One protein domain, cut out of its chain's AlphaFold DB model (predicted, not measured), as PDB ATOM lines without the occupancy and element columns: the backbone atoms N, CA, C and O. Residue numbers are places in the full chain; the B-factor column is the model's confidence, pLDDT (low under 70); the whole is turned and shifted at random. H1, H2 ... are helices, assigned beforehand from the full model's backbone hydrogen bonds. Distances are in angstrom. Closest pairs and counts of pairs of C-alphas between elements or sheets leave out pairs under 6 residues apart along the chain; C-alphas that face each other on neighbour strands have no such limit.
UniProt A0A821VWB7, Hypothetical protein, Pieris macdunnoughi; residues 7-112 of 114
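AT A GLANCE: This is residues 7 to 112 of the 114 residues of the protein "Hypothetical protein" of Pieris macdunnoughi (UniProt A0A821VWB7). Two helical hairpins, H1 with H2 and H3 with H4, meet where H3 crosses the first part of the long helix H2. H1 runs back alongside H2, H4 runs back alongside H3, and two long stretches without a named element, residues 39 to 57 and 87 to 112, make up much of the rest. The printed part has 106 residues with four named helices, H1, H2, H3 and H4 in chain order, and no named strand; the class is all helix, though under half of the residues, 52, are in named elements. The whole is compact, with a radius of gyration of the C-alphas of 12.8 A, and spans 36 by 30 by 20 A.

HOW THE PARTS SIT: The longest helix, H2, residues 21 to 38, touches H1, residues 8 to 17, with residues 24 to 31 alone. They form a helical hairpin at a shallow tilt of 22 degrees, opposite ways, and their closest C-alphas, of Ile 15 and Lys 24, are 5.4 A apart. H2 touches H3, residues 58 to 65, with residues 22 to 26 alone; they stand about perpendicular at 75 degrees, and their closest C-alphas, of Ser 22 and Asp 60, are 4.7 A apart. H3 and H4, residues 71 to 86, touch as a helical hairpin, opposite ways at a shallow tilt of 33 degrees, only just short of steep; their closest C-alphas, of Val 65 and Lys 74, are 5.1 A apart. The helix packing is mostly aligned, but only just, with 2 of 3 touching pairs at a shallow tilt. H2 and H4 are near each other, while H1 is apart from H3 and H4. In H1, H2, H3 and H4 every O i to N i+4 pair is within hydrogen-bond range.

IN THESE COORDINATES: H2 is 25.5 A long, from C-alpha 21 at (0.571, 4.525, 26.038). H4 is 22.1 A long and ends with C-alpha 86 at (-9.886, 20.221, 43.281). H1 is 14.1 A long and H3 10.5 A.

THE WHOLE: The C-alphas of Thr 19 and Pro 101 are the two farthest apart, 36.7 A. The printed part has no cut; the link from H2 to H3 is long, and those from H1 to H2 and from H3 to H4 are tight. No printed residue has a pLDDT under 70.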
ATOM      1  N   THR A   7     -12.669  -5.008  38.714       91.44
ATOM      2  CA  THR A   7     -11.927  -6.190  39.162       91.44
ATOM      3  C   THR A   7     -10.489  -6.169  38.642       91.44
ATOM      4  O   THR A   7     -10.149  -5.396  37.744       91.44
ATOM      5  N   ILE A   8      -9.631  -7.029  39.192       90.88
ATOM      6  CA  ILE A   8      -8.267  -7.208  38.671       90.88
ATOM      7  C   ILE A   8      -8.325  -7.703  37.224       90.88
ATOM      8  O   ILE A   8      -7.577  -7.200  36.397       90.88
ATOM      9  N   ASN A   9      -9.242  -8.626  36.907       91.06
ATOM     10  CA  ASN A   9      -9.399  -9.139  35.541       91.06
ATOM     11  C   ASN A   9      -9.788  -8.030  34.562       91.06
ATOM     12  O   ASN A   9      -9.149  -7.896  33.527       91.06
ATOM     13  N   ASP A  10     -10.767  -7.190  34.926       92.19
ATOM     14  CA  ASP A  10     -11.143  -6.034  34.104       92.19
ATOM     15  C   ASP A  10      -9.930  -5.151  33.797       92.19
ATOM     16  O   ASP A  10      -9.759  -4.685  32.672       92.19
ATOM     17  N   LEU A  11      -9.113  -4.891  34.821       92.69
ATOM     18  CA  LEU A  11      -7.953  -4.022  34.714       92.69
ATOM     19  C   LEU A  11      -6.854  -4.657  33.856       92.69
ATOM     20  O   LEU A  11      -6.281  -3.971  33.014       92.69
ATOM     21  N   SER A  12      -6.588  -5.951  34.032       91.50
ATOM     22  CA  SER A  12      -5.637  -6.707  33.215       91.50
ATOM     23  C   SER A  12      -6.047  -6.736  31.745       91.50
ATOM     24  O   SER A  12      -5.237  -6.370  30.895       91.50
ATOM     25  N   ASP A  13      -7.309  -7.058  31.449       93.31
ATOM     26  CA  ASP A  13      -7.834  -7.072  30.079       93.31
ATOM     27  C   ASP A  13      -7.703  -5.686  29.427       93.31
ATOM     28  O   ASP A  13      -7.303  -5.558  28.268       93.31
ATOM     29  N   ALA A  14      -7.975  -4.620  30.186       92.94
ATOM     30  CA  ALA A  14      -7.843  -3.250  29.702       92.94
ATOM     31  C   ALA A  14      -6.387  -2.832  29.454       92.94
ATOM     32  O   ALA A  14      -6.119  -2.127  28.483       92.94
ATOM     33  N   ILE A  15      -5.441  -3.266  30.295       93.38
ATOM     34  CA  ILE A  15      -4.001  -3.022  30.100       93.38
ATOM     35  C   ILE A  15      -3.505  -3.717  28.827       93.38
ATOM     36  O   ILE A  15      -2.701  -3.144  28.086       93.38
ATOM     37  N   GLU A  16      -3.972  -4.939  28.565       93.62
ATOM     38  CA  GLU A  16      -3.623  -5.686  27.355       93.62
ATOM     39  C   GLU A  16      -4.236  -5.064  26.095       93.62
ATOM     40  O   GLU A  16      -3.567  -4.983  25.062       93.62
ATOM     41  N   ALA A  17      -5.476  -4.577  26.183       91.56
ATOM     42  CA  ALA A  17      -6.179  -3.935  25.076       91.56
ATOM     43  C   ALA A  17      -5.742  -2.481  24.814       91.56
ATOM     44  O   ALA A  17      -5.996  -1.950  23.729       91.56
ATOM     45  N   ALA A  18      -5.098  -1.817  25.781       90.62
ATOM     46  CA  ALA A  18      -4.711  -0.416  25.672       90.62
ATOM     47  C   ALA A  18      -3.656  -0.196  24.575       90.62
ATOM     48  O   ALA A  18      -2.481  -0.538  24.716       90.62
ATOM     49  N   THR A  19      -4.075   0.451  23.488       90.00
ATOM     50  CA  THR A  19      -3.184   0.866  22.393       90.00
ATOM     51  C   THR A  19      -2.526   2.219  22.662       90.00
ATOM     52  O   THR A  19      -1.433   2.488  22.162       90.00
ATOM     53  N   ASN A  20      -3.165   3.069  23.473       90.62
ATOM     54  CA  ASN A  20      -2.640   4.367  23.875       90.62
ATOM     55  C   ASN A  20      -1.680   4.212  25.076       90.62
ATOM     56  O   ASN A  20      -2.117   3.753  26.138       90.62
ATOM     57  N   PRO A  21      -0.403   4.631  24.955       92.69
ATOM     58  CA  PRO A  21       0.571   4.525  26.038       92.69
ATOM     59  C   PRO A  21       0.135   5.209  27.336       92.69
ATOM     60  O   PRO A  21       0.293   4.615  28.394       92.69
ATOM     61  N   SER A  22      -0.477   6.397  27.273       92.06
ATOM     62  CA  SER A  22      -0.927   7.111  28.476       92.06
ATOM     63  C   SER A  22      -2.050   6.363  29.192       92.06
ATOM     64  O   SER A  22      -2.033   6.251  30.413       92.06
ATOM     65  N   VAL A  23      -2.992   5.775  28.445       93.50
ATOM     66  CA  VAL A  23      -4.047   4.926  29.031       93.50
ATOM     67  C   VAL A  23      -3.417   3.731  29.737       93.50
ATOM     68  O   VAL A  23      -3.748   3.450  30.888       93.50
ATOM     69  N   LYS A  24      -2.470   3.063  29.072       95.31
ATOM     70  CA  LYS A  24      -1.761   1.920  29.641       95.31
ATOM     71  C   LYS A  24      -1.007   2.294  30.918       95.31
ATOM     72  O   LYS A  24      -1.177   1.617  31.924       95.31
ATOM     73  N   THR A  25      -0.265   3.400  30.911       95.50
ATOM     74  CA  THR A  25       0.463   3.907  32.083       95.50
ATOM     75  C   THR A  25      -0.468   4.185  33.260       95.50
ATOM     76  O   THR A  25      -0.160   3.794  34.383       95.50
ATOM     77  N   VAL A  26      -1.626   4.808  33.024       95.50
ATOM     78  CA  VAL A  26      -2.602   5.087  34.090       95.50
ATOM     79  C   VAL A  26      -3.197   3.787  34.648       95.50
ATOM     80  O   VAL A  26      -3.279   3.633  35.865       95.50
ATOM     81  N   LEU A  27      -3.579   2.836  33.789       95.38
ATOM     82  CA  LEU A  27      -4.140   1.546  34.217       95.38
ATOM     83  C   LEU A  27      -3.119   0.692  34.989       95.38
ATOM     84  O   LEU A  27      -3.444   0.151  36.045       95.38
ATOM     85  N   GLU A  28      -1.880   0.607  34.500       95.25
ATOM     86  CA  GLU A  28      -0.775  -0.070  35.193       95.25
ATOM     87  C   GLU A  28      -0.461   0.605  36.531       95.25
ATOM     88  O   GLU A  28      -0.222  -0.079  37.528       95.25
ATOM     89  N   GLY A  29      -0.514   1.939  36.582       95.12
ATOM     90  CA  GLY A  29      -0.389   2.702  37.817       95.12
ATOM     91  C   GLY A  29      -1.441   2.289  38.847       95.12
ATOM     92  O   GLY A  29      -1.096   1.913  39.964       95.12
ATOM     93  N   ILE A  30      -2.716   2.249  38.442       95.00
ATOM     94  CA  ILE A  30      -3.832   1.846  39.314       95.00
ATOM     95  C   ILE A  30      -3.625   0.420  39.849       95.00
ATOM     96  O   ILE A  30      -3.878   0.159  41.029       95.00
ATOM     97  N   LEU A  31      -3.156  -0.503  39.001       94.25
ATOM     98  CA  LEU A  31      -2.866  -1.878  39.408       94.25
ATOM     99  C   LEU A  31      -1.743  -1.925  40.449       94.25
ATOM    100  O   LEU A  31      -1.869  -2.603  41.470       94.25
ATOM    101  N   ASN A  32      -0.656  -1.196  40.206       93.88
ATOM    102  CA  ASN A  32       0.489  -1.144  41.108       93.88
ATOM    103  C   ASN A  32       0.128  -0.512  42.459       93.88
ATOM    104  O   ASN A  32       0.545  -1.029  43.492       93.88
ATOM    105  N   ASP A  33      -0.692   0.538  42.476       93.19
ATOM    106  CA  ASP A  33      -1.160   1.160  43.718       93.19
ATOM    107  C   ASP A  33      -2.033   0.215  44.544       93.19
ATOM    108  O   ASP A  33      -1.903   0.137  45.770       93.19
ATOM    109  N   TRP A  34      -2.901  -0.552  43.876       92.25
ATOM    110  CA  TRP A  34      -3.653  -1.609  44.539       92.25
ATOM    111  C   TRP A  34      -2.718  -2.684  45.107       92.25
ATOM    112  O   TRP A  34      -2.865  -3.058  46.271       92.25
ATOM    113  N   MET A  35      -1.717  -3.131  44.343       91.31
ATOM    114  CA  MET A  35      -0.716  -4.093  44.820       91.31
ATOM    115  C   MET A  35       0.069  -3.555  46.019       91.31
ATOM    116  O   MET A  35       0.285  -4.277  46.990       91.31
ATOM    117  N   ASP A  36       0.465  -2.285  46.005       92.50
ATOM    118  CA  ASP A  36       1.181  -1.663  47.114       92.50
ATOM    119  C   ASP A  36       0.322  -1.598  48.389       92.50
ATOM    120  O   ASP A  36       0.851  -1.832  49.480       92.50
ATOM    121  N   LEU A  37      -0.999  -1.393  48.270       90.50
ATOM    122  CA  LEU A  37      -1.933  -1.546  49.395       90.50
ATOM    123  C   LEU A  37      -1.963  -2.988  49.917       90.50
ATOM    124  O   LEU A  37      -1.839  -3.192  51.126       90.50
ATOM    125  N   GLN A  38      -2.083  -3.979  49.026       89.88
ATOM    126  CA  GLN A  38      -2.144  -5.396  49.413       89.88
ATOM    127  C   GLN A  38      -0.851  -5.876  50.089       89.88
ATOM    128  O   GLN A  38      -0.896  -6.622  51.066       89.88
ATOM    129  N   TYR A  39       0.312  -5.429  49.609       90.56
ATOM    130  CA  TYR A  39       1.616  -5.793  50.175       90.56
ATOM    131  C   TYR A  39       2.059  -4.908  51.342       90.56
ATOM    132  O   TYR A  39       3.158  -5.090  51.872       90.56
ATOM    133  N   GLY A  40       1.238  -3.946  51.754       89.88
ATOM    134  CA  GLY A  40       1.526  -3.101  52.903       89.88
ATOM    135  C   GLY A  40       2.687  -2.128  52.701       89.88
ATOM    136  O   GLY A  40       3.405  -1.810  53.655       89.88
ATOM    137  N   LYS A  41       2.872  -1.631  51.477       92.56
ATOM    138  CA  LYS A  41       3.883  -0.625  51.149       92.56
ATOM    139  C   LYS A  41       3.341   0.790  51.341       92.56
ATOM    140  O   LYS A  41       2.282   1.164  50.841       92.56
ATOM    141  N   SER A  42       4.121   1.610  52.034       92.19
ATOM    142  CA  SER A  42       3.826   3.032  52.213       92.19
ATOM    143  C   SER A  42       4.321   3.838  51.013       92.19
ATOM    144  O   SER A  42       5.518   4.098  50.891       92.19
ATOM    145  N   THR A  43       3.402   4.276  50.158       92.62
ATOM    146  CA  THR A  43       3.663   5.161  49.018       92.62
ATOM    147  C   THR A  43       2.875   6.464  49.181       92.62
ATOM    148  O   THR A  43       1.992   6.556  50.047       92.62
ATOM    149  N   PRO A  44       3.162   7.515  48.391       92.62
ATOM    150  CA  PRO A  44       2.328   8.713  48.386       92.62
ATOM    151  C   PRO A  44       0.845   8.406  48.130       92.62
ATOM    152  O   PRO A  44      -0.005   9.040  48.748       92.62
ATOM    153  N   TYR A  45       0.536   7.415  47.288       92.75
ATOM    154  CA  TYR A  45      -0.839   7.000  47.013       92.75
ATOM    155  C   TYR A  45      -1.478   6.322  48.231       92.75
ATOM    156  O   TYR A  45      -2.518   6.769  48.717       92.75
ATOM    157  N   THR A  46      -0.831   5.290  48.795       91.56
ATOM    158  CA  THR A  46      -1.405   4.511  49.911       91.56
ATOM    159  C   THR A  46      -1.558   5.322  51.199       91.56
ATOM    160  O   THR A  46      -2.354   4.978  52.070       91.56
ATOM    161  N   THR A  47      -0.837   6.438  51.309       91.50
ATOM    162  CA  THR A  47      -0.927   7.391  52.427       91.50
ATOM    163  C   THR A  47      -1.802   8.615  52.133       91.50
ATOM    164  O   THR A  47      -1.861   9.523  52.960       91.50
ATOM    165  N   GLY A  48      -2.473   8.666  50.976       90.25
ATOM    166  CA  GLY A  48      -3.392   9.750  50.612       90.25
ATOM    167  C   GLY A  48      -2.718  11.091  50.309       90.25
ATOM    168  O   GLY A  48      -3.368  12.129  50.324       90.25
ATOM    169  N   LYS A  49      -1.408  11.103  50.044       91.25
ATOM    170  CA  LYS A  49      -0.660  12.315  49.662       91.25
ATOM    171  C   LYS A  49      -0.817  12.669  48.186       91.25
ATOM    172  O   LYS A  49      -0.476  13.779  47.791       91.25
ATOM    173  N   THR A  50      -1.278  11.727  47.374       92.88
ATOM    174  CA  THR A  50      -1.613  11.937  45.967       92.88
ATOM    175  C   THR A  50      -2.798  11.062  45.582       92.88
ATOM    176  O   THR A  50      -3.059  10.038  46.212       92.88
ATOM    177  N   VAL A  51      -3.494  11.482  44.532       93.25
ATOM    178  CA  VAL A  51      -4.536  10.708  43.850       93.25
ATOM    179  C   VAL A  51      -4.060  10.169  42.498       93.25
ATOM    180  O   VAL A  51      -4.719   9.313  41.911       93.25
ATOM    181  N   LEU A  52      -2.925  10.673  41.997       94.50
ATOM    182  CA  LEU A  52      -2.354  10.218  40.736       94.50
ATOM    183  C   LEU A  52      -1.806   8.800  40.891       94.50
ATOM    184  O   LEU A  52      -1.046   8.566  41.841       94.50
ATOM    185  N   PRO A  53      -2.146   7.895  39.962       93.56
ATOM    186  CA  PRO A  53      -1.584   6.564  39.961       93.56
ATOM    187  C   PRO A  53      -0.061   6.560  39.834       93.56
ATOM    188  O   PRO A  53       0.522   7.463  39.218       93.56
ATOM    189  N   VAL A  54       0.599   5.540  40.380       92.06
ATOM    190  CA  VAL A  54       2.063   5.454  40.306       92.06
ATOM    191  C   VAL A  54       2.552   5.497  38.852       92.06
ATOM    192  O   VAL A  54       1.956   4.906  37.955       92.06
ATOM    193  N   SER A  55       3.648   6.223  38.623       89.94
ATOM    194  CA  SER A  55       4.259   6.440  37.302       89.94
ATOM    195  C   SER A  55       3.410   7.205  36.278       89.94
ATOM    196  O   SER A  55       3.874   7.373  35.154       89.94
ATOM    197  N   SER A  56       2.223   7.698  36.645       93.31
ATOM    198  CA  SER A  56       1.387   8.531  35.772       93.31
ATOM    199  C   SER A  56       1.522  10.020  36.090       93.31
ATOM    200  O   SER A  56       1.752  10.409  37.242       93.31
ATOM    201  N   THR A  57       1.357  10.863  35.072       94.81
ATOM    202  CA  THR A  57       1.203  12.311  35.252       94.81
ATOM    203  C   THR A  57      -0.252  12.744  35.091       94.81
ATOM    204  O   THR A  57      -1.112  11.976  34.656       94.81
ATOM    205  N   ILE A  58      -0.557  13.998  35.438       94.19
ATOM    206  CA  ILE A  58      -1.899  14.535  35.188       94.19
ATOM    207  C   ILE A  58      -2.204  14.591  33.685       94.19
ATOM    208  O   ILE A  58      -3.336  14.322  33.293       94.19
ATOM    209  N   GLU A  59      -1.205  14.853  32.841       94.75
ATOM    210  CA  GLU A  59      -1.354  14.852  31.383       94.75
ATOM    211  C   GLU A  59      -1.708  13.457  30.849       94.75
ATOM    212  O   GLU A  59      -2.548  13.342  29.950       94.75
ATOM    213  N   ASP A  60      -1.133  12.394  31.425       94.56
ATOM    214  CA  ASP A  60      -1.506  11.018  31.077       94.56
ATOM    215  C   ASP A  60      -2.969  10.739  31.420       94.56
ATOM    216  O   ASP A  60      -3.708  10.184  30.604       94.56
ATOM    217  N   VAL A  61      -3.411  11.172  32.605       93.62
ATOM    218  CA  VAL A  61      -4.799  11.005  33.053       93.62
ATOM    219  C   VAL A  61      -5.756  11.810  32.172       93.62
ATOM    220  O   VAL A  61      -6.773  11.279  31.734       93.62
ATOM    221  N   GLU A  62      -5.446  13.067  31.855       94.25
ATOM    222  CA  GLU A  62      -6.265  13.900  30.964       94.25
ATOM    223  C   GLU A  62      -6.351  13.330  29.544       94.25
ATOM    224  O   GLU A  62      -7.418  13.352  28.921       94.25
ATOM    225  N   THR A  63      -5.252  12.764  29.046       93.38
ATOM    226  CA  THR A  63      -5.234  12.038  27.772       93.38
ATOM    227  C   THR A  63      -6.115  10.794  27.854       93.38
ATOM    228  O   THR A  63      -6.915  10.539  26.952       93.38
ATOM    229  N   ALA A  64      -6.036  10.049  28.959       92.12
ATOM    230  CA  ALA A  64      -6.820   8.843  29.174       92.12
ATOM    231  C   ALA A  64      -8.330   9.129  29.280       92.12
ATOM    232  O   ALA A  64      -9.130   8.381  28.714       92.12
ATOM    233  N   VAL A  65      -8.740  10.245  29.897       92.56
ATOM    234  CA  VAL A  65     -10.148  10.699  29.937       92.56
ATOM    235  C   VAL A  65     -10.725  10.892  28.532       92.56
ATOM    236  O   VAL A  65     -11.891  10.576  28.290       92.56
ATOM    237  N   ASN A  66      -9.917  11.384  27.594       91.62
ATOM    238  CA  ASN A  66     -10.343  11.668  26.223       91.62
ATOM    239  C   ASN A  66     -10.089  10.505  25.248       91.62
ATOM    240  O   ASN A  66     -10.313  10.653  24.047       91.62
ATOM    241  N   SER A  67      -9.640   9.355  25.753       90.50
ATOM    242  CA  SER A  67      -9.340   8.173  24.945       90.50
ATOM    243  C   SER A  67     -10.587   7.358  24.563       90.50
ATOM    244  O   SER A  67     -11.728   7.665  24.942       90.50
ATOM    245  N   ASP A  68     -10.333   6.297  23.805       87.31
ATOM    246  CA  ASP A  68     -11.247   5.235  23.390       87.31
ATOM    247  C   ASP A  68     -11.382   4.094  24.418       87.31
ATOM    248  O   ASP A  68     -12.030   3.093  24.125       87.31
ATOM    249  N   ALA A  69     -10.821   4.244  25.624       88.81
ATOM    250  CA  ALA A  69     -11.004   3.283  26.712       88.81
ATOM    251  C   ALA A  69     -12.490   3.080  27.077       88.81
ATOM    252  O   ALA A  69     -13.324   3.971  26.881       88.81
ATOM    253  N   ASP A  70     -12.821   1.931  27.678       89.44
ATOM    254  CA  ASP A  70     -14.192   1.662  28.128       89.44
ATOM    255  C   ASP A  70     -14.694   2.737  29.099       89.44
ATOM    256  O   ASP A  70     -13.949   3.248  29.943       89.44
ATOM    257  N   GLN A  71     -16.002   3.010  29.052       90.25
ATOM    258  CA  GLN A  71     -16.640   4.048  29.870       90.25
ATOM    259  C   GLN A  71     -16.321   3.906  31.366       90.25
ATOM    260  O   GLN A  71     -16.035   4.901  32.023       90.25
ATOM    261  N   LYS A  72     -16.277   2.673  31.890       91.19
ATOM    262  CA  LYS A  72     -15.942   2.406  33.300       91.19
ATOM    263  C   LYS A  72     -14.552   2.931  33.694       91.19
ATOM    264  O   LYS A  72     -14.385   3.442  34.798       91.19
ATOM    265  N   PHE A  73     -13.566   2.842  32.798       92.88
ATOM    266  CA  PHE A  73     -12.220   3.368  33.038       92.88
ATOM    267  C   PHE A  73     -12.165   4.871  32.823       92.88
ATOM    268  O   PHE A  73     -11.538   5.569  33.612       92.88
ATOM    269  N   LYS A  74     -12.886   5.388  31.827       92.38
ATOM    270  CA  LYS A  74     -13.014   6.837  31.624       92.38
ATOM    271  C   LYS A  74     -13.623   7.532  32.839       92.38
ATOM    272  O   LYS A  74     -13.147   8.598  33.217       92.38
ATOM    273  N   ASP A  75     -14.593   6.905  33.501       92.81
ATOM    274  CA  ASP A  75     -15.172   7.405  34.750       92.81
ATOM    275  C   ASP A  75     -14.138   7.422  35.892       92.81
ATOM    276  O   ASP A  75     -14.080   8.386  36.660       92.81
ATOM    277  N   ILE A  76     -13.278   6.396  35.984       94.00
ATOM    278  CA  ILE A  76     -12.150   6.361  36.933       94.00
ATOM    279  C   ILE A  76     -11.159   7.490  36.629       94.00
ATOM    280  O   ILE A  76     -10.816   8.261  37.526       94.00
ATOM    281  N   PHE A  77     -10.728   7.628  35.373       94.62
ATOM    282  CA  PHE A  77      -9.784   8.665  34.957       94.62
ATOM    283  C   PHE A  77     -10.349  10.064  35.216       94.62
ATOM    284  O   PHE A  77      -9.648  10.926  35.744       94.62
ATOM    285  N   GLY A  78     -11.636  10.274  34.922       93.56
ATOM    286  CA  GLY A  78     -12.337  11.526  35.191       93.56
ATOM    287  C   GLY A  78     -12.354  11.838  36.681       93.56
ATOM    288  O   GLY A  78     -11.986  12.936  37.088       93.56
ATOM    289  N   LYS A  79     -12.660  10.842  37.519       92.69
ATOM    290  CA  LYS A  79     -12.654  10.996  38.976       92.69
ATOM    291  C   LYS A  79     -11.264  11.337  39.528       92.69
ATOM    292  O   LYS A  79     -11.174  12.183  40.420       92.69
ATOM    293  N   ILE A  80     -10.200  10.718  39.010       93.44
ATOM    294  CA  ILE A  80      -8.809  11.055  39.365       93.44
ATOM    295  C   ILE A  80      -8.502  12.500  38.954       93.44
ATOM    296  O   ILE A  80      -8.029  13.277  39.782       93.44
ATOM    297  N   CYS A  81      -8.815  12.868  37.709       93.56
ATOM    298  CA  CYS A  81      -8.567  14.198  37.154       93.56
ATOM    299  C   CYS A  81      -9.280  15.298  37.955       93.56
ATOM    300  O   CYS A  81      -8.646  16.265  38.380       93.56
ATOM    301  N   ASP A  82     -10.572  15.117  38.229       93.06
ATOM    302  CA  ASP A  82     -11.377  16.061  39.005       93.06
ATOM    303  C   ASP A  82     -10.811  16.236  40.413       93.06
ATOM    304  O   ASP A  82     -10.643  17.358  40.884       93.06
ATOM    305  N   THR A  83     -10.463  15.133  41.073       92.62
ATOM    306  CA  THR A  83      -9.956  15.157  42.451       92.62
ATOM    307  C   THR A  83      -8.566  15.781  42.537       92.62
ATOM    308  O   THR A  83      -8.266  16.523  43.471       92.62
ATOM    309  N   TYR A  84      -7.720  15.544  41.531       93.06
ATOM    310  CA  TYR A  84      -6.427  16.210  41.429       93.06
ATOM    311  C   TYR A  84      -6.595  17.726  41.257       93.06
ATOM    312  O   TYR A  84      -5.936  18.503  41.946       93.06
ATOM    313  N   LYS A  85      -7.518  18.156  40.386       92.12
ATOM    314  CA  LYS A  85      -7.797  19.577  40.117       92.12
ATOM    315  C   LYS A  85      -8.429  20.303  41.300       92.12
ATOM    316  O   LYS A  85      -8.142  21.480  41.505       92.12
ATOM    317  N   THR A  86      -9.284  19.634  42.072       91.94
ATOM    318  CA  THR A  86      -9.886  20.221  43.281       91.94
ATOM    319  C   THR A  86      -8.907  20.265  44.452       91.94
ATOM    320  O   THR A  86      -9.086  21.084  45.352       91.94
ATOM    321  N   GLY A  87      -7.887  19.399  44.456       89.31
ATOM    322  CA  GLY A  87      -6.946  19.243  45.566       89.31
ATOM    323  C   GLY A  87      -7.553  18.547  46.790       89.31
ATOM    324  O   GLY A  87      -6.950  18.561  47.864       89.31
ATOM    325  N   ASP A  88      -8.742  17.953  46.653       89.75
ATOM    326  CA  ASP A  88      -9.413  17.242  47.737       89.75
ATOM    327  C   ASP A  88      -8.828  15.836  47.904       89.75
ATOM    328  O   ASP A  88      -9.254  14.876  47.268       89.75
ATOM    329  N   LEU A  89      -7.839  15.714  48.785       89.81
ATOM    330  CA  LEU A  89      -7.212  14.435  49.123       89.81
ATOM    331  C   LEU A  89      -7.884  13.740  50.318       89.81
ATOM    332  O   LEU A  89      -7.270  12.899  50.977       89.81
ATOM    333  N   SER A  90      -9.132  14.093  50.641       87.50
ATOM    334  CA  SER A  90      -9.873  13.365  51.669       87.50
ATOM    335  C   SER A  90     -10.108  11.908  51.232       87.50
ATOM    336  O   SER A  90     -10.504  11.662  50.090       87.50
ATOM    337  N   PRO A  91      -9.874  10.912  52.110       85.38
ATOM    338  CA  PRO A  91     -10.168   9.520  51.793       85.38
ATOM    339  C   PRO A  91     -11.643   9.337  51.429       85.38
ATOM    340  O   PRO A  91     -12.529   9.556  52.255       85.38
ATOM    341  N   GLN A  92     -11.913   8.916  50.196       84.62
ATOM    342  CA  GLN A  92     -13.264   8.598  49.719       84.62
ATOM    343  C   GLN A  92     -13.500   7.088  49.629       84.62
ATOM    344  O   GLN A  92     -14.634   6.645  49.446       84.62
ATOM    345  N   SER A  93     -12.442   6.283  49.752       82.88
ATOM    346  CA  SER A  93     -12.545   4.830  49.870       82.88
ATOM    347  C   SER A  93     -12.493   4.402  51.328       82.88
ATOM    348  O   SER A  93     -11.577   4.757  52.066       82.88
ATOM    349  N   VAL A  94     -13.495   3.628  51.738       78.50
ATOM    350  CA  VAL A  94     -13.578   3.070  53.088       78.50
ATOM    351  C   VAL A  94     -12.722   1.808  53.146       78.50
ATOM    352  O   VAL A  94     -12.880   0.929  52.302       78.50
ATOM    353  N   ASN A  95     -11.826   1.728  54.131       80.56
ATOM    354  CA  ASN A  95     -11.131   0.488  54.460       80.56
ATOM    355  C   ASN A  95     -12.112  -0.451  55.174       80.56
ATOM    356  O   ASN A  95     -12.565  -0.159  56.280       80.56
ATOM    357  N   ASP A  96     -12.447  -1.559  54.526       80.75
ATOM    358  CA  ASP A  96     -13.336  -2.613  55.023       80.75
ATOM    359  C   ASP A  96     -12.595  -3.701  55.826       80.75
ATOM    360  O   ASP A  96     -13.188  -4.706  56.212       80.75
ATOM    361  N   GLY A  97     -11.305  -3.491  56.104       79.00
ATOM    362  CA  GLY A  97     -10.411  -4.453  56.743       79.00
ATOM    363  C   GLY A  97      -9.507  -5.198  55.758       79.00
ATOM    364  O   GLY A  97      -8.699  -6.015  56.195       79.00
ATOM    365  N   SER A  98      -9.604  -4.918  54.454       81.50
ATOM    366  CA  SER A  98      -8.759  -5.548  53.429       81.50
ATOM    367  C   SER A  98      -7.318  -5.026  53.378       81.50
ATOM    368  O   SER A  98      -6.473  -5.659  52.749       81.50
ATOM    369  N   TRP A  99      -6.992  -3.920  54.056       85.25
ATOM    370  CA  TRP A  99      -5.612  -3.438  54.193       85.25
ATOM    371  C   TRP A  99      -5.330  -2.823  55.572       85.25
ATOM    372  O   TRP A  99      -6.237  -2.564  56.363       85.25
ATOM    373  N   ASP A 100      -4.048  -2.592  55.873       86.94
ATOM    374  CA  ASP A 100      -3.594  -2.030  57.156       86.94
ATOM    375  C   ASP A 100      -4.289  -0.678  57.451       86.94
ATOM    376  O   ASP A 100      -4.279   0.209  56.592       86.94
ATOM    377  N   PRO A 101      -4.861  -0.471  58.657       87.12
ATOM    378  CA  PRO A 101      -5.567   0.759  59.025       87.12
ATOM    379  C   PRO A 101      -4.765   2.054  58.862       87.12
ATOM    380  O   PRO A 101      -5.360   3.127  58.780       87.12
ATOM    381  N   LYS A 102      -3.430   1.980  58.824       88.38
ATOM    382  CA  LYS A 102      -2.580   3.155  58.595       88.38
ATOM    383  C   LYS A 102      -2.668   3.704  57.166       88.38
ATOM    384  O   LYS A 102      -2.229   4.830  56.942       88.38
ATOM    385  N   PHE A 103      -3.158   2.920  56.200       90.94
ATOM    386  CA  PHE A 103      -3.305   3.379  54.822       90.94
ATOM    387  C   PHE A 103      -4.629   4.104  54.635       90.94
ATOM    388  O   PHE A 103      -5.711   3.568  54.883       90.94
ATOM    389  N   THR A 104      -4.513   5.326  54.133       91.31
ATOM    390  CA  THR A 104      -5.615   6.258  53.911       91.31
ATOM    391  C   THR A 104      -5.605   6.741  52.460       91.31
ATOM    392  O   THR A 104      -5.471   7.942  52.225       91.31
ATOM    393  N   PRO A 105      -5.674   5.834  51.464       90.75
ATOM    394  CA  PRO A 105      -5.688   6.243  50.068       90.75
ATOM    395  C   PRO A 105      -6.933   7.085  49.770       90.75
ATOM    396  O   PRO A 105      -8.014   6.837  50.312       90.75
ATOM    397  N   VAL A 106      -6.794   8.066  48.877       91.44
ATOM    398  CA  VAL A 106      -7.923   8.907  48.442       91.44
ATOM    399  C   VAL A 106      -8.983   8.034  47.767       91.44
ATOM    400  O   VAL A 106     -10.155   8.041  48.151       91.44
ATOM    401  N   PHE A 107      -8.546   7.204  46.819       90.50
ATOM    402  CA  PHE A 107      -9.379   6.218  46.147       90.50
ATOM    403  C   PHE A 107      -8.748   4.833  46.174       90.50
ATOM    404  O   PHE A 107      -7.538   4.663  46.237       90.50
ATOM    405  N   VAL A 108      -9.589   3.822  46.059       89.69
ATOM    406  CA  VAL A 108      -9.210   2.465  45.702       89.69
ATOM    407  C   VAL A 108     -10.187   2.074  44.610       89.69
ATOM    408  O   VAL A 108     -11.374   1.937  44.888       89.69
ATOM    409  N   PHE A 109      -9.725   1.943  43.372       89.12
ATOM    410  CA  PHE A 109     -10.600   1.627  42.236       89.12
ATOM    411  C   PHE A 109     -10.683   0.128  41.949       89.12
ATOM    412  O   PHE A 109     -11.569  -0.308  41.226       89.12
ATOM    413  N   VAL A 110      -9.793  -0.669  42.539       88.94
ATOM    414  CA  VAL A 110      -9.702  -2.109  42.293       88.94
ATOM    415  C   VAL A 110     -10.292  -2.879  43.468       88.94
ATOM    416  O   VAL A 110     -10.053  -2.543  44.631       88.94
ATOM    417  N   SER A 111     -11.067  -3.914  43.171       83.94
ATOM    418  CA  SER A 111     -11.452  -4.957  44.122       83.94
ATOM    419  C   SER A 111     -10.843  -6.292  43.704       83.94
ATOM    420  O   SER A 111     -10.652  -6.542  42.513       83.94
ATOM    421  N   GLY A 112     -10.563  -7.162  44.681       70.12
ATOM    422  CA  GLY A 112     -10.176  -8.543  44.393       70.12
ATOM    423  C   GLY A 112     -11.229  -9.246  43.530       70.12
ATOM    424  O   GLY A 112     -12.409  -8.890  43.572       70.12
TER     425      GLY A 112